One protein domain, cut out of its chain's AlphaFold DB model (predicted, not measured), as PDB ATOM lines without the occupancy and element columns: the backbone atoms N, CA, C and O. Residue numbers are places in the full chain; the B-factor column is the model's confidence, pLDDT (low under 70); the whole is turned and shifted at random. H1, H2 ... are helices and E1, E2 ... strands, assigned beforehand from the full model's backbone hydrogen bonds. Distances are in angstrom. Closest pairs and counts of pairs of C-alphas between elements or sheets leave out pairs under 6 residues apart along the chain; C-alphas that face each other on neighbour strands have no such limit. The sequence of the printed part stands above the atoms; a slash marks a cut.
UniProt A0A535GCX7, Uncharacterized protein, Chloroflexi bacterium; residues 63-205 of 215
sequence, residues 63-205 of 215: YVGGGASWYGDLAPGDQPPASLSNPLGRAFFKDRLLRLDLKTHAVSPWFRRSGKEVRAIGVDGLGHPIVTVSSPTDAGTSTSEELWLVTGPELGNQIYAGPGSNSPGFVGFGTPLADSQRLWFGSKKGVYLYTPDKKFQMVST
ATOM      1  N   TYR A  63     117.468 110.434 123.878       95.75
ATOM      2  CA  TYR A  63     118.158 111.304 124.821       95.75
ATOM      3  C   TYR A  63     118.923 112.422 124.097       95.75
ATOM      4  O   TYR A  63     119.367 112.252 122.957       95.75
ATOM      5  N   VAL A  64     119.112 113.557 124.766       96.75
ATOM      6  CA  VAL A  64     120.008 114.640 124.342       96.75
ATOM      7  C   VAL A  64     120.983 114.899 125.477       96.75
ATOM      8  O   VAL A  64     120.565 114.951 126.620       96.75
ATOM      9  N   GLY A  65     122.273 114.985 125.172       94.94
ATOM     10  CA  GLY A  65     123.302 115.281 126.161       94.94
ATOM     11  C   GLY A  65     124.707 115.020 125.635       94.94
ATOM     12  O   GLY A  65     124.904 114.281 124.664       94.94
ATOM     13  N   GLY A  66     125.708 115.637 126.265       93.19
ATOM     14  CA  GLY A  66     127.110 115.475 125.856       93.19
ATOM     15  C   GLY A  66     127.405 116.053 124.464       93.19
ATOM     16  O   GLY A  66     128.278 115.556 123.750       93.19
ATOM     17  N   GLY A  67     126.645 117.072 124.043       95.06
ATOM     18  CA  GLY A  67     126.751 117.686 122.715       95.06
ATOM     19  C   GLY A  67     126.201 116.825 121.570       95.06
ATOM     20  O   GLY A  67     126.529 117.067 120.405       95.06
ATOM     21  N   ALA A  68     125.391 115.811 121.883       97.38
ATOM     22  CA  ALA A  68     124.779 114.925 120.904       97.38
ATOM     23  C   ALA A  68     123.299 114.652 121.204       97.38
ATOM     24  O   ALA A  68     122.845 114.742 122.343       97.38
ATOM     25  N   SER A  69     122.564 114.264 120.166       97.50
ATOM     26  CA  SER A  69     121.297 113.549 120.290       97.50
ATOM     27  C   SER A  69     121.516 112.069 119.997       97.50
ATOM     28  O   SER A  69     122.280 111.701 119.101       97.50
ATOM     29  N   TRP A  70     120.838 111.226 120.765       98.06
ATOM     30  CA  TRP A  70     120.928 109.777 120.713       98.06
ATOM     31  C   TRP A  70     119.575 109.193 120.326       98.06
ATOM     32  O   TRP A  70     118.550 109.558 120.906       98.06
ATOM     33  N   TYR A  71     119.568 108.299 119.343       97.38
ATOM     34  CA  TYR A  71     118.366 107.581 118.920       97.38
ATOM     35  C   TYR A  71     118.716 106.231 118.308       97.38
ATOM     36  O   TYR A  71     119.827 106.028 117.812       97.38
ATOM     37  N   GLY A  72     117.765 105.305 118.351       96.50
ATOM     38  CA  GLY A  72     117.920 103.976 117.780       96.50
ATOM     39  C   GLY A  72     117.534 103.875 116.300       96.50
ATOM     40  O   GLY A  72     116.628 104.562 115.826       96.50
ATOM     41  N   ASP A  73     118.157 102.940 115.583       96.88
ATOM     42  CA  ASP A  73     117.644 102.346 114.348       96.88
ATOM     43  C   ASP A  73     117.795 100.814 114.344       96.88
ATOM     44  O   ASP A  73     118.333 100.214 115.275       96.88
ATOM     45  N   LEU A  74     117.233 100.169 113.319       97.44
ATOM     46  CA  LEU A  74     117.551  98.777 113.015       97.44
ATOM     47  C   LEU A  74     118.738  98.782 112.056       97.44
ATOM     48  O   LEU A  74     118.655  99.368 110.973       97.44
ATOM     49  N   ALA A  75     119.832  98.138 112.443       97.75
ATOM     50  CA  ALA A  75     121.023  98.087 111.618       97.75
ATOM     51  C   ALA A  75     120.728  97.460 110.238       97.75
ATOM     52  O   ALA A  75     119.956  96.503 110.139       97.75
ATOM     53  N   PRO A  76     121.355  97.948 109.150       97.31
ATOM     54  CA  PRO A  76     121.171  97.377 107.824       97.31
ATOM     55  C   PRO A  76     121.468  95.875 107.800       97.31
ATOM     56  O   PRO A  76     122.554  95.449 108.192       97.31
ATOM     57  N   GLY A  77     120.509  95.091 107.307       96.31
ATOM     58  CA  GLY A  77     120.594  93.629 107.228       96.31
ATOM     59  C   GLY A  77     120.016  92.890 108.435       96.31
ATOM     60  O   GLY A  77     119.731  91.698 108.318       96.31
ATOM     61  N   ASP A  78     119.765  93.578 109.549       96.56
ATOM     62  CA  ASP A  78     119.182  92.952 110.731       96.56
ATOM     63  C   ASP A  78     117.673  92.822 110.628       96.56
ATOM     64  O   ASP A  78     117.003  93.458 109.812       96.56
ATOM     65  N   GLN A  79     117.141  91.938 111.465       95.44
ATOM     66  CA  GLN A  79     115.718  91.692 111.605       95.44
ATOM     67  C   GLN A  79     115.348  91.754 113.087       95.44
ATOM     68  O   GLN A  79     116.131  91.296 113.926       95.44
ATOM     69  N   PRO A  80     114.147  92.251 113.427       96.06
ATOM     70  CA  PRO A  80     113.632  92.125 114.778       96.06
ATOM     71  C   PRO A  80     113.608  90.653 115.216       96.06
ATOM     72  O   PRO A  80     113.297  89.780 114.389       96.06
ATOM     73  N   PRO A  81     113.900  90.362 116.497       94.75
ATOM     74  CA  PRO A  81     113.946  88.998 117.005       94.75
ATOM     75  C   PRO A  81     112.611  88.274 116.790       94.75
ATOM     76  O   PRO A  81     111.542  88.882 116.770       94.75
ATOM     77  N   ALA A  82     112.664  86.946 116.663       91.88
ATOM     78  CA  ALA A  82     111.468  86.119 116.471       91.88
ATOM     79  C   ALA A  82     110.504  86.148 117.674       91.88
ATOM     80  O   ALA A  82     109.337  85.803 117.523       91.88
ATOM     81  N   SER A  83     110.974  86.583 118.852       89.31
ATOM     82  CA  SER A  83     110.137  86.832 120.035       89.31
ATOM     83  C   SER A  83     109.176  88.013 119.873       89.31
ATOM     84  O   SER A  83     108.297  88.185 120.716       89.31
ATOM     85  N   LEU A  84     109.356  88.823 118.825       94.56
ATOM     86  CA  LEU A  84     108.442  89.879 118.417       94.56
ATOM     87  C   LEU A  84     107.650  89.415 117.194       94.56
ATOM     88  O   LEU A  84     108.144  89.467 116.062       94.56
ATOM     89  N   SER A  85     106.424  88.953 117.420       92.88
ATOM     90  CA  SER A  85     105.466  88.598 116.374       92.88
ATOM     91  C   SER A  85     104.514  89.747 116.034       92.88
ATOM     92  O   SER A  85     104.010  89.812 114.911       92.88
ATOM     93  N   ASN A  86     104.292  90.684 116.962       90.94
ATOM     94  CA  ASN A  86     103.360  91.780 116.749       90.94
ATOM     95  C   ASN A  86     103.953  92.827 115.763       90.94
ATOM     96  O   ASN A  86     105.141  93.156 115.850       90.94
ATOM     97  N   PRO A  87     103.168  93.371 114.807       90.62
ATOM     98  CA  PRO A  87     103.707  94.277 113.786       90.62
ATOM     99  C   PRO A  87     104.309  95.580 114.331       90.62
ATOM    100  O   PRO A  87     105.313  96.052 113.800       90.62
ATOM    101  N   LEU A  88     103.725  96.156 115.387       87.38
ATOM    102  CA  LEU A  88     104.165  97.442 115.943       87.38
ATOM    103  C   LEU A  88     105.527  97.324 116.636       87.38
ATOM    104  O   LEU A  88     106.451  98.064 116.317       87.38
ATOM    105  N   GLY A  89     105.690  96.348 117.522       89.00
ATOM    106  CA  GLY A  89     106.945  96.027 118.194       89.00
ATOM    107  C   GLY A  89     108.054  95.709 117.198       89.00
ATOM    108  O   GLY A  89     109.175  96.173 117.367       89.00
ATOM    109  N   ARG A  90     107.744  95.017 116.093       93.44
ATOM    110  CA  ARG A  90     108.711  94.811 115.002       93.44
ATOM    111  C   ARG A  90     109.096  96.112 114.289       93.44
ATOM    112  O   ARG A  90     110.266  96.281 113.965       93.44
ATOM    113  N   ALA A  91     108.149  97.020 114.041       90.00
ATOM    114  CA  ALA A  91     108.411  98.300 113.370       90.00
ATOM    115  C   ALA A  91     109.247  99.266 114.234       90.00
ATOM    116  O   ALA A  91     110.110  99.995 113.727       90.00
ATOM    117  N   PHE A  92     109.025  99.247 115.548       89.31
ATOM    118  CA  PHE A  92     109.720 100.112 116.500       89.31
ATOM    119  C   PHE A  92     110.978  99.498 117.105       89.31
ATOM    120  O   PHE A  92     111.727 100.228 117.735       89.31
ATOM    121  N   PHE A  93     111.278  98.224 116.850       95.12
ATOM    122  CA  PHE A  93     112.524  97.612 117.302       95.12
ATOM    123  C   PHE A  93     113.753  98.335 116.720       95.12
ATOM    124  O   PHE A  93     113.799  98.649 115.520       95.12
ATOM    125  N   LYS A  94     114.739  98.601 117.584       96.69
ATOM    126  CA  LYS A  94     116.019  99.251 117.269       96.69
ATOM    127  C   LYS A  94     117.143  98.498 117.978       96.69
ATOM    128  O   LYS A  94     117.113  98.386 119.198       96.69
ATOM    129  N   ASP A  95     118.120  97.982 117.241       98.06
ATOM    130  CA  ASP A  95     119.252  97.222 117.798       98.06
ATOM    131  C   ASP A  95     120.569  98.005 117.780       98.06
ATOM    132  O   ASP A  95     121.601  97.517 118.253       98.06
ATOM    133  N   ARG A  96     120.545  99.216 117.218       98.44
ATOM    134  CA  ARG A  96     121.709 100.073 117.050       98.44
ATOM    135  C   ARG A  96     121.405 101.490 117.505       98.44
ATOM    136  O   ARG A  96     120.415 102.082 117.100       98.44
ATOM    137  N   LEU A  97     122.309 102.041 118.301       98.56
ATOM    138  CA  LEU A  97     122.334 103.432 118.715       98.56
ATOM    139  C   LEU A  97     123.111 104.277 117.703       98.56
ATOM    140  O   LEU A  97     124.246 103.948 117.332       98.56
ATOM    141  N   LEU A  98     122.516 105.395 117.311       98.50
ATOM    142  CA  LEU A  98     123.107 106.427 116.474       98.50
ATOM    143  C   LEU A  98     123.417 107.672 117.314       98.50
ATOM    144  O   LEU A  98     122.672 108.029 118.228       98.50
ATOM    145  N   ARG A  99     124.519 108.344 116.972       98.38
ATOM    146  CA  ARG A  99     124.913 109.651 117.502       98.38
ATOM    147  C   ARG A  99     124.661 110.713 116.439       98.38
ATOM    148  O   ARG A  99     125.279 110.657 115.379       98.38
ATOM    149  N   LEU A 100     123.823 111.698 116.738       98.12
ATOM    150  CA  LEU A 100     123.712 112.945 115.984       98.12
ATOM    151  C   LEU A 100     124.502 114.033 116.705       98.12
ATOM    152  O   LEU A 100     124.153 114.437 117.810       98.12
ATOM    153  N   ASP A 101     125.561 114.520 116.076       96.94
ATOM    154  CA  ASP A 101     126.329 115.648 116.583       96.94
ATOM    155  C   ASP A 101     125.517 116.947 116.479       96.94
ATOM    156  O   ASP A 101     125.131 117.352 115.384       96.94
ATOM    157  N   LEU A 102     125.264 117.629 117.599       95.19
ATOM    158  CA  LEU A 102     124.362 118.788 117.604       95.19
ATOM    159  C   LEU A 102     124.949 120.042 116.947       95.19
ATOM    160  O   LEU A 102     124.200 120.953 116.604       95.19
ATOM    161  N   LYS A 103     126.270 120.105 116.750       93.00
ATOM    162  CA  LYS A 103     126.928 121.252 116.105       93.00
ATOM    163  C   LYS A 103     127.021 121.074 114.597       93.00
ATOM    164  O   LYS A 103     126.803 122.019 113.848       93.00
ATOM    165  N   THR A 104     127.396 119.876 114.161       95.50
ATOM    166  CA  THR A 104     127.661 119.571 112.745       95.50
ATOM    167  C   THR A 104     126.489 118.894 112.043       95.50
ATOM    168  O   THR A 104     126.477 118.816 110.819       95.50
ATOM    169  N   HIS A 105     125.522 118.388 112.809       94.62
ATOM    170  CA  HIS A 105     124.415 117.544 112.355       94.62
ATOM    171  C   HIS A 105     124.863 116.238 111.676       94.62
ATOM    172  O   HIS A 105     124.079 115.586 110.983       94.62
ATOM    173  N   ALA A 106     126.119 115.832 111.878       97.19
ATOM    174  CA  ALA A 106     126.620 114.557 111.393       97.19
ATOM    175  C   ALA A 106     126.017 113.406 112.209       97.19
ATOM    176  O   ALA A 106     126.021 113.442 113.439       97.19
ATOM    177  N   VAL A 107     125.536 112.376 111.512       97.69
ATOM    178  CA  VAL A 107     125.019 111.143 112.116       97.69
ATOM    179  C   VAL A 107     126.044 110.031 111.942       97.69
ATOM    180  O   VAL A 107     126.506 109.785 110.827       97.69
ATOM    181  N   SER A 108     126.368 109.325 113.021       97.81
ATOM    182  CA  SER A 108     127.227 108.142 112.981       97.81
ATOM    183  C   SER A 108     126.660 106.990 113.816       97.81
ATOM    184  O   SER A 108     126.037 107.227 114.853       97.81
ATOM    185  N   PRO A 109     126.867 105.726 113.399       98.12
ATOM    186  CA  PRO A 109     126.607 104.587 114.269       98.12
ATOM    187  C   PRO A 109     127.550 104.621 115.470       98.12
ATOM    188  O   PRO A 109     128.717 105.001 115.336       98.12
ATOM    189  N   TRP A 110     127.034 104.243 116.639       98.31
ATOM    190  CA  TRP A 110     127.783 104.340 117.887       98.31
ATOM    191  C   TRP A 110     127.858 103.036 118.669       98.31
ATOM    192  O   TRP A 110     128.908 102.719 119.211       98.31
ATOM    193  N   PHE A 111     126.766 102.285 118.767       98.56
ATOM    194  CA  PHE A 111     126.747 101.043 119.536       98.56
ATOM    195  C   PHE A 111     125.678 100.112 119.011       98.56
ATOM    196  O   PHE A 111     124.596 100.575 118.661       98.56
ATOM    197  N   ARG A 112     125.934  98.806 118.996       98.25
ATOM    198  CA  ARG A 112     124.963  97.839 118.494       98.25
ATOM    199  C   ARG A 112     124.933  96.548 119.294       98.25
ATOM    200  O   ARG A 112     125.966  96.043 119.731       98.25
ATOM    201  N   ARG A 113     123.738  95.964 119.423       97.88
ATOM    202  CA  ARG A 113     123.524  94.623 119.983       97.88
ATOM    203  C   ARG A 113     122.453  93.880 119.201       97.88
ATOM    204  O   ARG A 113     121.272  93.973 119.507       97.88
ATOM    205  N   SER A 114     122.895  93.093 118.222       96.12
ATOM    206  CA  SER A 114     121.988  92.340 117.353       96.12
ATOM    207  C   SER A 114     121.008  91.475 118.157       96.12
ATOM    208  O   SER A 114     121.385  90.788 119.113       96.12
ATOM    209  N   GLY A 115     119.730  91.543 117.779       95.38
ATOM    210  CA  GLY A 115     118.635  90.818 118.431       95.38
ATOM    211  C   GLY A 115     118.229  91.343 119.814       95.38
ATOM    212  O   GLY A 115     117.376  90.725 120.455       95.38
ATOM    213  N   LYS A 116     118.808  92.454 120.279       97.31
ATOM    214  CA  LYS A 116     118.420  93.162 121.506       97.31
ATOM    215  C   LYS A 116     117.959  94.570 121.171       97.31
ATOM    216  O   LYS A 116     118.442  95.160 120.215       97.31
ATOM    217  N   GLU A 117     117.036  95.097 121.960       97.38
ATOM    218  CA  GLU A 117     116.644  96.498 121.837       97.38
ATOM    219  C   GLU A 117     117.681  97.373 122.541       97.38
ATOM    220  O   GLU A 117     118.106  97.047 123.648       97.38
ATOM    221  N   VAL A 118     118.106  98.453 121.892       98.31
ATOM    222  CA  VAL A 118     119.153  99.360 122.369       98.31
ATOM    223  C   VAL A 118     118.578 100.763 122.491       98.31
ATOM    224  O   VAL A 118     118.076 101.308 121.511       98.31
ATOM    225  N   ARG A 119     118.686 101.362 123.680       97.38
ATOM    226  CA  ARG A 119     118.150 102.700 123.957       97.38
ATOM    227  C   ARG A 119     119.085 103.512 124.844       97.38
ATOM    228  O   ARG A 119     119.555 103.003 125.859       97.38
ATOM    229  N   ALA A 120     119.350 104.768 124.490       98.19
ATOM    230  CA  ALA A 120     120.059 105.683 125.385       98.19
ATOM    231  C   ALA A 120     119.120 106.185 126.489       98.19
ATOM    232  O   ALA A 120     117.971 106.523 126.222       98.19
ATOM    233  N   ILE A 121     119.612 106.247 127.726       97.00
ATOM    234  CA  ILE A 121     118.835 106.750 128.873       97.00
ATOM    235  C   ILE A 121     119.495 107.933 129.583       97.00
ATOM    236  O   ILE A 121     118.872 108.529 130.457       97.00
ATOM    237  N   GLY A 122     120.740 108.259 129.235       96.06
ATOM    238  CA  GLY A 122     121.484 109.391 129.779       96.06
ATOM    239  C   GLY A 122     122.921 109.445 129.273       96.06
ATOM    240  O   GLY A 122     123.303 108.664 128.400       96.06
ATOM    241  N   VAL A 123     123.730 110.331 129.854       95.94
ATOM    242  CA  VAL A 123     125.176 110.432 129.600       95.94
ATOM    243  C   VAL A 123     125.972 110.505 130.905       95.94
ATOM    244  O   VAL A 123     125.443 110.893 131.948       95.94
ATOM    245  N   ASP A 124     127.250 110.126 130.863       94.62
ATOM    246  CA  ASP A 124     128.181 110.353 131.968       94.62
ATOM    247  C   ASP A 124     128.705 111.803 132.014       94.62
ATOM    248  O   ASP A 124     128.385 112.642 131.170       94.62
ATOM    249  N   GLY A 125     129.546 112.113 133.007       91.50
ATOM    250  CA  GLY A 125     130.146 113.445 133.160       91.50
ATOM    251  C   GLY A 125     131.104 113.855 132.031       91.50
ATOM    252  O   GLY A 125     131.540 115.003 132.008       91.50
ATOM    253  N   LEU A 126     131.435 112.940 131.115       93.38
ATOM    254  CA  LEU A 126     132.269 113.163 129.932       93.38
ATOM    255  C   LEU A 126     131.448 113.169 128.629       93.38
ATOM    256  O   LEU A 126     132.015 113.364 127.555       93.38
ATOM    257  N   GLY A 127     130.126 112.988 128.711       93.88
ATOM    258  CA  GLY A 127     129.228 112.943 127.555       93.88
ATOM    259  C   GLY A 127     129.130 111.573 126.876       93.88
ATOM    260  O   GLY A 127     128.597 111.483 125.770       93.88
ATOM    261  N   HIS A 128     129.624 110.501 127.500       96.50
ATOM    262  CA  HIS A 128     129.462 109.143 126.985       96.50
ATOM    263  C   HIS A 128     128.051 108.618 127.277       96.50
ATOM    264  O   HIS A 128     127.601 108.722 128.420       96.50
ATOM    265  N   PRO A 129     127.347 108.017 126.303       97.88
ATOM    266  CA  PRO A 129     125.993 107.533 126.518       97.88
ATOM    267  C   PRO A 129     125.944 106.338 127.474       97.88
ATOM    268  O   PRO A 129     126.760 105.410 127.420       97.88
ATOM    269  N   ILE A 130     124.913 106.362 128.315       98.25
ATOM    270  CA  ILE A 130     124.456 105.242 129.122       98.25
ATOM    271  C   ILE A 130     123.268 104.602 128.416       98.25
ATOM    272  O   ILE A 130     122.295 105.274 128.073       98.25
ATOM    273  N   VAL A 131     123.365 103.298 128.186       98.62
ATOM    274  CA  VAL A 131     122.496 102.569 127.263       98.62
ATOM    275  C   VAL A 131     121.857 101.383 127.967       98.62
ATOM    276  O   VAL A 131     122.556 100.571 128.574       98.62
ATOM    277  N   THR A 132     120.538 101.254 127.854       98.31
ATOM    278  CA  THR A 132     119.829 100.020 128.195       98.31
ATOM    279  C   THR A 132     119.834  99.080 127.004       98.31
ATOM    280  O   THR A 132     119.588  99.506 125.871       98.31
ATOM    281  N   VAL A 133     120.092  97.804 127.267       98.56
ATOM    282  CA  VAL A 133     119.995  96.733 126.276       98.56
ATOM    283  C   VAL A 133     119.021  95.686 126.795       98.56
ATOM    284  O   VAL A 133     119.271  95.077 127.837       98.56
ATOM    285  N   SER A 134     117.924  95.463 126.077       97.88
ATOM    286  CA  SER A 134     116.841  94.591 126.534       97.88
ATOM    287  C   SER A 134     116.557  93.444 125.561       97.88
ATOM    288  O   SER A 134     116.853  93.502 124.366       97.88
ATOM    289  N   SER A 135     115.988  92.358 126.083       97.62
ATOM    290  CA  SER A 135     115.423  91.270 125.271       97.62
ATOM    291  C   SER A 135     113.905  91.434 125.179       97.62
ATOM    292  O   SER A 135     113.217  90.937 126.076       97.62
ATOM    293  N   PRO A 136     113.363  92.118 124.157       95.19
ATOM    294  CA  PRO A 136     111.953  92.481 124.133       95.19
ATOM    295  C   PRO A 136     111.034  91.288 123.828       95.19
ATOM    296  O   PRO A 136     111.420  90.284 123.216       95.19
ATOM    297  N   THR A 137     109.784  91.429 124.256       93.50
ATOM    298  CA  THR A 137     108.678  90.481 124.078       93.50
ATOM    299  C   THR A 137     107.461  91.196 123.499       93.50
ATOM    300  O   THR A 137     107.306  92.405 123.668       93.50
ATOM    301  N   ASP A 138     106.543  90.441 122.894       89.94
ATOM    302  CA  ASP A 138     105.302  90.992 122.329       89.94
ATOM    303  C   ASP A 138     104.404  91.726 123.330       89.94
ATOM    304  O   ASP A 138     103.599  92.561 122.925       89.94
ATOM    305  N   ALA A 139     104.548  91.447 124.626       86.44
ATOM    306  CA  ALA A 139     103.789  92.106 125.686       86.44
ATOM    307  C   ALA A 139     104.306  93.519 126.027       86.44
ATOM    308  O   ALA A 139     103.861  94.101 127.013       86.44
ATOM    309  N   GLY A 140     105.279  94.055 125.278       87.56
ATOM    310  CA  GLY A 140     105.940  95.322 125.616       87.56
ATOM    311  C   GLY A 140     106.803  95.221 126.879       87.56
ATOM    312  O   GLY A 140     107.038  96.215 127.559       87.56
ATOM    313  N   THR A 141     107.242  94.005 127.217       93.75
ATOM    314  CA  THR A 141     108.132  93.719 128.355       93.75
ATOM    315  C   THR A 141     109.437  93.098 127.868       93.75
ATOM    316  O   THR A 141     109.566  92.768 126.688       93.75
ATOM    317  N   SER A 142     110.387  92.880 128.769       96.25
ATOM    318  CA  SER A 142     111.691  92.291 128.478       96.25
ATOM    319  C   SER A 142     111.963  91.065 129.351       96.25
ATOM    320  O   SER A 142     111.513  91.004 130.494       96.25
ATOM    321  N   THR A 143     112.706  90.081 128.828       97.38
ATOM    322  CA  THR A 143     113.152  88.891 129.588       97.38
ATOM    323  C   THR A 143     114.506  89.092 130.269       97.38
ATOM    324  O   THR A 143     114.793  88.462 131.287       97.38
ATOM    325  N   SER A 144     115.329  90.001 129.749       97.88
ATOM    326  CA  SER A 144     116.605  90.416 130.334       97.88
ATOM    327  C   SER A 144     116.835  91.898 130.090       97.88
ATOM    328  O   SER A 144     116.355  92.434 129.087       97.88
ATOM    329  N   GLU A 145     117.597  92.520 130.982       98.00
ATOM    330  CA  GLU A 145     117.980  93.930 130.921       98.00
ATOM    331  C   GLU A 145     119.448  94.081 131.298       98.00
ATOM    332  O   GLU A 145     119.929  93.487 132.270       98.00
ATOM    333  N   GLU A 146     120.154  94.893 130.528       98.31
ATOM    334  CA  GLU A 146     121.551  95.226 130.732       98.31
ATOM    335  C   GLU A 146     121.720  96.742 130.701       98.31
ATOM    336  O   GLU A 146     120.975  97.454 130.027       98.31
ATOM    337  N   LEU A 147     122.744  97.226 131.394       98.25
ATOM    338  CA  LEU A 147     123.143  98.625 131.372       98.25
ATOM    339  C   LEU A 147     124.587  98.722 130.899       98.25
ATOM    340  O   LEU A 147     125.453  97.988 131.384       98.25
ATOM    341  N   TRP A 148     124.839  99.636 129.972       98.44
ATOM    342  CA  TRP A 148     126.129  99.808 129.317       98.44
ATOM    343  C   TRP A 148     126.595 101.254 129.403       98.44
ATOM    344  O   TRP A 148     125.831 102.171 129.120       98.44
ATOM    345  N   LEU A 149     127.868 101.444 129.750       97.62
ATOM    346  CA  LEU A 149     128.588 102.700 129.552       97.62
ATOM    347  C   LEU A 149     129.376 102.591 128.244       97.62
ATOM    348  O   LEU A 149     130.303 101.779 128.154       97.62
ATOM    349  N   VAL A 150     129.010 103.385 127.239       98.06
ATOM    350  CA  VAL A 150     129.598 103.307 125.895       98.06
ATOM    351  C   VAL A 150     130.512 104.500 125.644       98.06
ATOM    352  O   VAL A 150     130.058 105.606 125.382       98.06
ATOM    353  N   THR A 151     131.823 104.276 125.695       96.75
ATOM    354  CA  THR A 151     132.849 105.333 125.667       96.75
ATOM    355  C   THR A 151     133.373 105.657 124.266       96.75
ATOM    356  O   THR A 151     134.267 106.481 124.111       96.75
ATOM    357  N   GLY A 152     132.860 104.996 123.232       96.56
ATOM    358  CA  GLY A 152     133.224 105.250 121.840       96.56
ATOM    359  C   GLY A 152     132.470 104.340 120.871       96.56
ATOM    360  O   GLY A 152     131.726 103.468 121.327       96.56
ATOM    361  N   PRO A 153     132.673 104.505 119.551       97.12
ATOM    362  CA  PRO A 153     132.037 103.669 118.540       97.12
ATOM    363  C   PRO A 153     132.352 102.185 118.756       97.12
ATOM    364  O   PRO A 153     133.513 101.788 118.721       97.12
ATOM    365  N   GLU A 154     131.318 101.384 119.000       95.56
ATOM    366  CA  GLU A 154     131.377  99.954 119.326       95.56
ATOM    367  C   GLU A 154     132.199  99.615 120.590       95.56
ATOM    368  O   GLU A 154     132.532  98.457 120.841       95.56
ATOM    369  N   LEU A 155     132.504 100.612 121.431       96.88
ATOM    370  CA  LEU A 155     133.263 100.453 122.673       96.88
ATOM    371  C   LEU A 155     132.344 100.636 123.882       96.88
ATOM    372  O   LEU A 155     132.143 101.751 124.364       96.88
ATOM    373  N   GLY A 156     131.801  99.528 124.388       95.94
ATOM    374  CA  GLY A 156     130.917  99.505 125.553       95.94
ATOM    375  C   GLY A 156     131.432  98.636 126.696       95.94
ATOM    376  O   GLY A 156     131.994  97.568 126.472       95.94
ATOM    377  N   ASN A 157     131.186  99.072 127.933       96.06
ATOM    378  CA  ASN A 157     131.370  98.271 129.141       96.06
ATOM    379  C   ASN A 157     130.004  97.975 129.767       96.06
ATOM    380  O   ASN A 157     129.278  98.904 130.124       96.06
ATOM    381  N   GLN A 158     129.671  96.695 129.944       97.56
ATOM    382  CA  GLN A 158     128.490  96.299 130.707       97.56
ATOM    383  C   GLN A 158     128.710  96.621 132.184       97.56
ATOM    384  O   GLN A 158     129.649  96.109 132.794       97.56
ATOM    385  N   ILE A 159     127.839  97.441 132.763       96.75
ATOM    386  CA  ILE A 159     127.900  97.822 134.182       96.75
ATOM    387  C   ILE A 159     126.819  97.129 135.018       96.75
ATOM    388  O   ILE A 159     126.950  97.034 136.235       96.75
ATOM    389  N   TYR A 160     125.785  96.586 134.371       97.88
ATOM    390  CA  TYR A 160     124.771  95.744 135.001       97.88
ATOM    391  C   TYR A 160     124.201  94.734 133.999       97.88
ATOM    392  O   TYR A 160     124.050  95.047 132.819       97.88
ATOM    393  N   ALA A 161     123.835  93.548 134.486       97.81
ATOM    394  CA  ALA A 161     122.933  92.626 133.805       97.81
ATOM    395  C   ALA A 161     122.028  91.941 134.823       97.81
ATOM    396  O   ALA A 161     122.466  91.567 135.913       97.81
ATOM    397  N   GLY A 162     120.771  91.746 134.449       97.50
ATOM    398  CA  GLY A 162     119.810  91.087 135.308       97.50
ATOM    399  C   GLY A 162     118.503  90.750 134.601       97.50
ATOM    400  O   GLY A 162     118.411  90.794 133.369       97.50
ATOM    401  N   PRO A 163     117.486  90.361 135.380       98.06
ATOM    402  CA  PRO A 163     116.207  89.954 134.826       98.06
ATOM    403  C   PRO A 163     115.468  91.148 134.210       98.06
ATOM    404  O   PRO A 163     115.584  92.278 134.693       98.06
ATOM    405  N   GLY A 164     114.707  90.882 133.149       97.44
ATOM    406  CA  GLY A 164     113.932  91.902 132.451       97.44
ATOM    407  C   GLY A 164     112.624  92.260 133.147       97.44
ATOM    408  O   GLY A 164     112.275  91.699 134.187       97.44
ATOM    409  N   SER A 165     111.894  93.211 132.565       97.12
ATOM    410  CA  SER A 165     110.686  93.814 133.148       97.12
ATOM    411  C   SER A 165     109.519  92.855 133.397       97.12
ATOM    412  O   SER A 165     108.601  93.206 134.137       97.12
ATOM    413  N   ASN A 166     109.568  91.635 132.861       96.12
ATOM    414  CA  ASN A 166     108.600  90.578 133.151       96.12
ATOM    415  C   ASN A 166     108.872  89.801 134.458       96.12
ATOM    416  O   ASN A 166     108.123  88.883 134.794       96.12
ATOM    417  N   SER A 167     109.937  90.134 135.189       97.75
ATOM    418  CA  SER A 167     110.366  89.423 136.395       97.75
ATOM    419  C   SER A 167     110.193  90.264 137.666       97.75
ATOM    420  O   SER A 167     110.512  91.455 137.662       97.75
ATOM    421  N   PRO A 168     109.822  89.655 138.815       96.38
ATOM    422  CA  PRO A 168     109.831  90.335 140.114       96.38
ATOM    423  C   PRO A 168     111.201  90.903 140.514       96.38
ATOM    424  O   PRO A 168     111.274  91.816 141.342       96.38
ATOM    425  N   GLY A 169     112.285  90.364 139.944       96.38
ATOM    426  CA  GLY A 169     113.659  90.813 140.175       96.38
ATOM    427  C   GLY A 169     114.090  92.017 139.332       96.38
ATOM    428  O   GLY A 169     115.222  92.464 139.487       96.38
ATOM    429  N   PHE A 170     113.236  92.534 138.442       97.31
ATOM    430  CA  PHE A 170     113.569  93.671 137.583       97.31
ATOM    431  C   PHE A 170     113.945  94.913 138.396       97.31
ATOM    432  O   PHE A 170     113.177  95.353 139.255       97.31
ATOM    433  N   VAL A 171     115.111  95.493 138.098       96.44
ATOM    434  CA  VAL A 171     115.594  96.711 138.763       96.44
ATOM    435  C   VAL A 171     115.011  97.971 138.125       96.44
ATOM    436  O   VAL A 171     114.498  98.821 138.844       96.44
ATOM    437  N   GLY A 172     115.022  98.064 136.791       94.81
ATOM    438  CA  GLY A 172     114.444  99.172 136.025       94.81
ATOM    439  C   GLY A 172     115.059 100.527 136.343       94.81
ATOM    440  O   GLY A 172     114.478 101.283 137.116       94.81
ATOM    441  N   PHE A 173     116.219 100.813 135.753       96.25
ATOM    442  CA  PHE A 173     116.939 102.072 135.946       96.25
ATOM    443  C   PHE A 173     116.289 103.228 135.180       96.25
ATOM    444  O   PHE A 173     115.913 103.067 134.019       96.25
ATOM    445  N   GLY A 174     116.183 104.378 135.842       93.94
ATOM    446  CA  GLY A 174     115.844 105.662 135.235       93.94
ATOM    447  C   GLY A 174     117.072 106.376 134.664       93.94
ATOM    448  O   GLY A 174     118.182 105.832 134.651       93.94
ATOM    449  N   THR A 175     116.872 107.610 134.198       93.94
ATOM    450  CA  THR A 175     117.943 108.460 133.660       93.94
ATOM    451  C   THR A 175     119.030 108.692 134.715       93.94
ATOM    452  O   THR A 175     118.721 109.149 135.819       93.94
ATOM    453  N   PRO A 176     120.306 108.378 134.419       94.75
ATOM    454  CA  PRO A 176     121.382 108.605 135.364       94.75
ATOM    455  C   PRO A 176     121.632 110.085 135.603       94.75
ATOM    456  O   PRO A 176     121.572 110.900 134.685       94.75
ATOM    457  N   LEU A 177     122.066 110.395 136.820       93.50
ATOM    458  CA  LEU A 177     122.682 111.670 137.140       93.50
ATOM    459  C   LEU A 177     124.189 111.491 137.309       93.50
ATOM    460  O   LEU A 177     124.652 110.807 138.226       93.50
ATOM    461  N   ALA A 178     124.961 112.157 136.455       92.50
ATOM    462  CA  ALA A 178     126.399 112.254 136.635       92.50
ATOM    463  C   ALA A 178     126.761 113.275 137.722       92.50
ATOM    464  O   ALA A 178     126.303 114.421 137.705       92.50
ATOM    465  N   ASP A 179     127.667 112.899 138.618       87.81
ATOM    466  CA  ASP A 179     128.481 113.836 139.396       87.81
ATOM    467  C   ASP A 179     129.935 113.823 138.890       87.81
ATOM    468  O   ASP A 179     130.195 113.321 137.798       87.81
ATOM    469  N   SER A 180     130.877 114.435 139.617       82.75
ATOM    470  CA  SER A 180     132.262 114.620 139.154       82.75
ATOM    471  C   SER A 180     132.914 113.345 138.608       82.75
ATOM    472  O   SER A 180     133.688 113.438 137.658       82.75
ATOM    473  N   GLN A 181     132.622 112.175 139.187       84.56
ATOM    474  CA  GLN A 181     133.202 110.902 138.744       84.56
ATOM    475  C   GLN A 181     132.263 109.693 138.897       84.56
ATOM    476  O   GLN A 181     132.688 108.556 138.695       84.56
ATOM    477  N   ARG A 182     131.008 109.890 139.303       93.94
ATOM    478  CA  ARG A 182     130.074 108.803 139.611       93.94
ATOM    479  C   ARG A 182     128.772 108.993 138.851       93.94
ATOM    480  O   ARG A 182     128.426 110.106 138.453       93.94
ATOM    481  N   LEU A 183     128.043 107.898 138.683       95.81
ATOM    482  CA  LEU A 183     126.699 107.909 138.114       95.81
ATOM    483  C   LEU A 183     125.717 107.390 139.149       95.81
ATOM    484  O   LEU A 183     125.892 106.298 139.691       95.81
ATOM    485  N   TRP A 184     124.690 108.181 139.406       96.19
ATOM    486  CA  TRP A 184     123.592 107.829 140.287       96.19
ATOM    487  C   TRP A 184     122.403 107.395 139.452       96.19
ATOM    488  O   TRP A 184     122.046 108.071 138.494       96.19
ATOM    489  N   PHE A 185     121.771 106.296 139.842       97.06
ATOM    490  CA  PHE A 185     120.607 105.761 139.153       97.06
ATOM    491  C   PHE A 185     119.448 105.637 140.127       97.06
ATOM    492  O   PHE A 185     119.551 104.929 141.133       97.06
ATOM    493  N   GLY A 186     118.339 106.292 139.792       96.19
ATOM    494  CA  GLY A 186     117.036 105.919 140.316       96.19
ATOM    495  C   GLY A 186     116.609 104.583 139.720       96.19
ATOM    496  O   GLY A 186     116.999 104.234 138.603       96.19
ATOM    497  N   SER A 187     115.850 103.791 140.470       96.00
ATOM    498  CA  SER A 187     115.294 102.546 139.945       96.00
ATOM    499  C   SER A 187     114.046 102.115 140.703       96.00
ATOM    500  O   SER A 187     113.760 102.602 141.800       96.00
ATOM    501  N   LYS A 188     113.350 101.100 140.181       94.88
ATOM    502  CA  LYS A 188     112.199 100.470 140.851       94.88
ATOM    503  C   LYS A 188     112.572  99.687 142.116       94.88
ATOM    504  O   LYS A 188     111.675  99.213 142.812       94.88
ATOM    505  N   LYS A 189     113.867  99.502 142.408       95.56
ATOM    506  CA  LYS A 189     114.358  98.735 143.569       95.56
ATOM    507  C   LYS A 189     115.166  99.554 144.569       95.56
ATOM    508  O   LYS A 189     115.482  99.039 145.638       95.56
ATOM    509  N   GLY A 190     115.489 100.800 144.245       96.00
ATOM    510  CA  GLY A 190     116.350 101.621 145.079       96.00
ATOM    511  C   GLY A 190     117.206 102.587 144.278       96.00
ATOM    512  O   GLY A 190     117.034 102.742 143.067       96.00
ATOM    513  N   VAL A 191     118.172 103.187 144.960       96.56
ATOM    514  CA  VAL A 191     119.180 104.056 144.355       96.56
ATOM    515  C   VAL A 191     120.485 103.284 144.218       96.56
ATOM    516  O   VAL A 191     120.937 102.638 145.172       96.56
ATOM    517  N   TYR A 192     121.099 103.378 143.044       97.38
ATOM    518  CA  TYR A 192     122.367 102.732 142.722       97.38
ATOM    519  C   TYR A 192     123.441 103.764 142.394       97.38
ATOM    520  O   TYR A 192     123.155 104.838 141.872       97.38
ATOM    521  N   LEU A 193     124.686 103.410 142.694       96.38
ATOM    522  CA  LEU A 193     125.874 104.199 142.415       96.38
ATOM    523  C   LEU A 193     126.842 103.379 141.564       96.38
ATOM    524  O   LEU A 193     127.226 102.277 141.959       96.38
ATOM    525  N   TYR A 194     127.264 103.944 140.437       96.88
ATOM    526  CA  TYR A 194     128.404 103.471 139.661       96.88
ATOM    527  C   TYR A 194     129.621 104.356 139.929       96.88
ATOM    528  O   TYR A 194     129.537 105.581 139.813       96.88
ATOM    529  N   THR A 195     130.748 103.750 140.290       94.50
ATOM    530  CA  THR A 195     131.970 104.449 140.718       94.50
ATOM    531  C   THR A 195     133.142 104.250 139.743       94.50
ATOM    532  O   THR A 195     133.130 103.312 138.943       94.50
ATOM    533  N   PRO A 196     134.201 105.087 139.811       88.94
ATOM    534  CA  PRO A 196     135.376 104.985 138.931       88.94
ATOM    535  C   PRO A 196     136.120 103.652 138.988       88.94
ATOM    536  O   PRO A 196     136.729 103.238 138.004       88.94
ATOM    537  N   ASP A 197     136.057 102.953 140.123       91.06
ATOM    538  CA  ASP A 197     136.599 101.600 140.291       91.06
ATOM    539  C   ASP A 197     135.691 100.513 139.684       91.06
ATOM    540  O   ASP A 197     135.870  99.326 139.959       91.06
ATOM    541  N   LYS A 198     134.741 100.917 138.828       90.62
ATOM    542  CA  LYS A 198     133.805 100.074 138.076       90.62
ATOM    543  C   LYS A 198     132.884  99.236 138.960       90.62
ATOM    544  O   LYS A 198     132.408  98.182 138.537       90.62
ATOM    545  N   LYS A 199     132.619  99.691 140.184       92.38
ATOM    546  CA  LYS A 199     131.649  99.044 141.066       92.38
ATOM    547  C   LYS A 199     130.269  99.629 140.847       92.38
ATOM    548  O   LYS A 199     130.102 100.840 140.751       92.38
ATOM    549  N   PHE A 200     129.285  98.741 140.810       94.12
ATOM    550  CA  PHE A 200     127.876  99.085 140.769       94.12
ATOM    551  C   PHE A 200     127.226  98.602 142.062       94.12
ATOM    552  O   PHE A 200     127.182  97.402 142.327       94.12
ATOM    553  N   GLN A 201     126.781  99.535 142.899       95.50
ATOM    554  CA  GLN A 201     126.319  99.231 144.252       95.50
ATOM    555  C   GLN A 201     124.968  99.873 144.542       95.50
ATOM    556  O   GLN A 201     124.727 101.023 144.183       95.50
ATOM    557  N   MET A 202     124.096  99.144 145.233       96.25
ATOM    558  CA  MET A 202     122.878  99.715 145.796       96.25
ATOM    559  C   MET A 202     123.245 100.497 147.058       96.25
ATOM    560  O   MET A 202     123.875  99.954 147.964       96.25
ATOM    561  N   VAL A 203     122.859 101.767 147.112       96.31
ATOM    562  CA  VAL A 203     123.171 102.677 148.228       96.31
ATOM    563  C   VAL A 203     121.936 103.048 149.046       96.31
ATOM    564  O   VAL A 203     122.063 103.543 150.161       96.31
ATOM    565  N   SER A 204     120.739 102.783 148.519       95.94
ATOM    566  CA  SER A 204     119.474 102.931 149.234       95.94
ATOM    567  C   SER A 204     118.430 101.982 148.658       95.94
ATOM    568  O   SER A 204     118.398 101.775 147.449       95.94
ATOM    569  N   THR A 205     117.550 101.444 149.502       96.00
ATOM    570  CA  THR A 205     116.358 100.687 149.078       96.00
ATOM    571  C   THR A 205     115.138 101.585 148.867       96.00
ATOM    572  O   THR A 205     114.074 101.100 148.490       96.00
TER     573      THR A 205
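What this domain is: This is residues 63 to 205 of the 215 residues of an uncharacterized protein of Chloroflexi bacterium (UniProt A0A535GCX7). Two strongly twisted four-stranded sheets, E1 to E4 and E5 to E8, lie partly face to face as a sandwich, with E5 close to E1, E2 and E3. A smaller sheet, E9 to E11, meets this body near the bend in E8, while the short helix H1 and the long link before it lie at the opposite end. The 143 printed residues hold one named helix and eleven named strands, in the order E1 E2 H1 E3 to E11; the class is mostly strand, and the three sheets run in chain order, all antiparallel. The whole is compact, with a radius of gyration of the C-alphas of 15.1 A, and flat, spanning 44 by 42 by 19 A.

Where its parts are: E1, residues 63 to 65, begins with C-alpha 63 at (118.158, 111.304, 124.821). E2 is residues 68 to 73, 15.9 A long, and H1 is residues 87 to 92, 8.8 A. E3, residues 96 to 101, measures 16.3 A, and E4, residues 107 to 112, 14.8 A. E5 is residues 117 to 123, 18.1 A, and E6 residues 129 to 136, 20.7 A. E7, residues 142 to 152, is the longest strand at 26.0 A and bends by 52 degrees at residue 149. E8, residues 155 to 163, spans 23.4 A and bends by 58 degrees at residue 159. E9 is residues 183 to 185, E10 residues 191 to 194, and E11 residues 200 to 204, ending with C-alpha 204 at (119.474, 102.931, 149.234).

How they stand to each other: In the first sheet the neighbours E1 and E2 have N 65 and O 68 within hydrogen-bond range at 2.9 A, the neighbours E2 and E3 have N 69 and O 100 at 2.8 A, and the neighbours E3 and E4 have N 97 and O 111 at 2.7 A. H1, with every O i to N i+4 pair within that range, is not on any of the sheets. E5 to E8 form a meander, each strand the antiparallel neighbour of the one before, with N 119 and O 132 at 3.0 A, N 131 and O 148 at 2.9 A, and N 147 and O 160 at 2.9 A. The sandwich's facing parts are 9.0 A centre to centre; the closest C-alphas of E3 and E5, Arg 96 and Val 118, are 5.9 A apart. E9 to E11 are a second meander, with N 185 and O 192 at 2.9 A and N 193 and O 201 at 2.8 A. The closest C-alphas of E8 and E11, Ile 159 and Phe 200, are 6.7 A apart.

The domain as a whole: The C-alphas of Thr 104 and Pro 168 are the two farthest apart, at 43.8 A. The links E2 to H1 and E8 to E9 are long, with 13 and 19 residues; the others are tight. The printed part has no cut, its mean pLDDT is 95.5, and no printed residue is under 70.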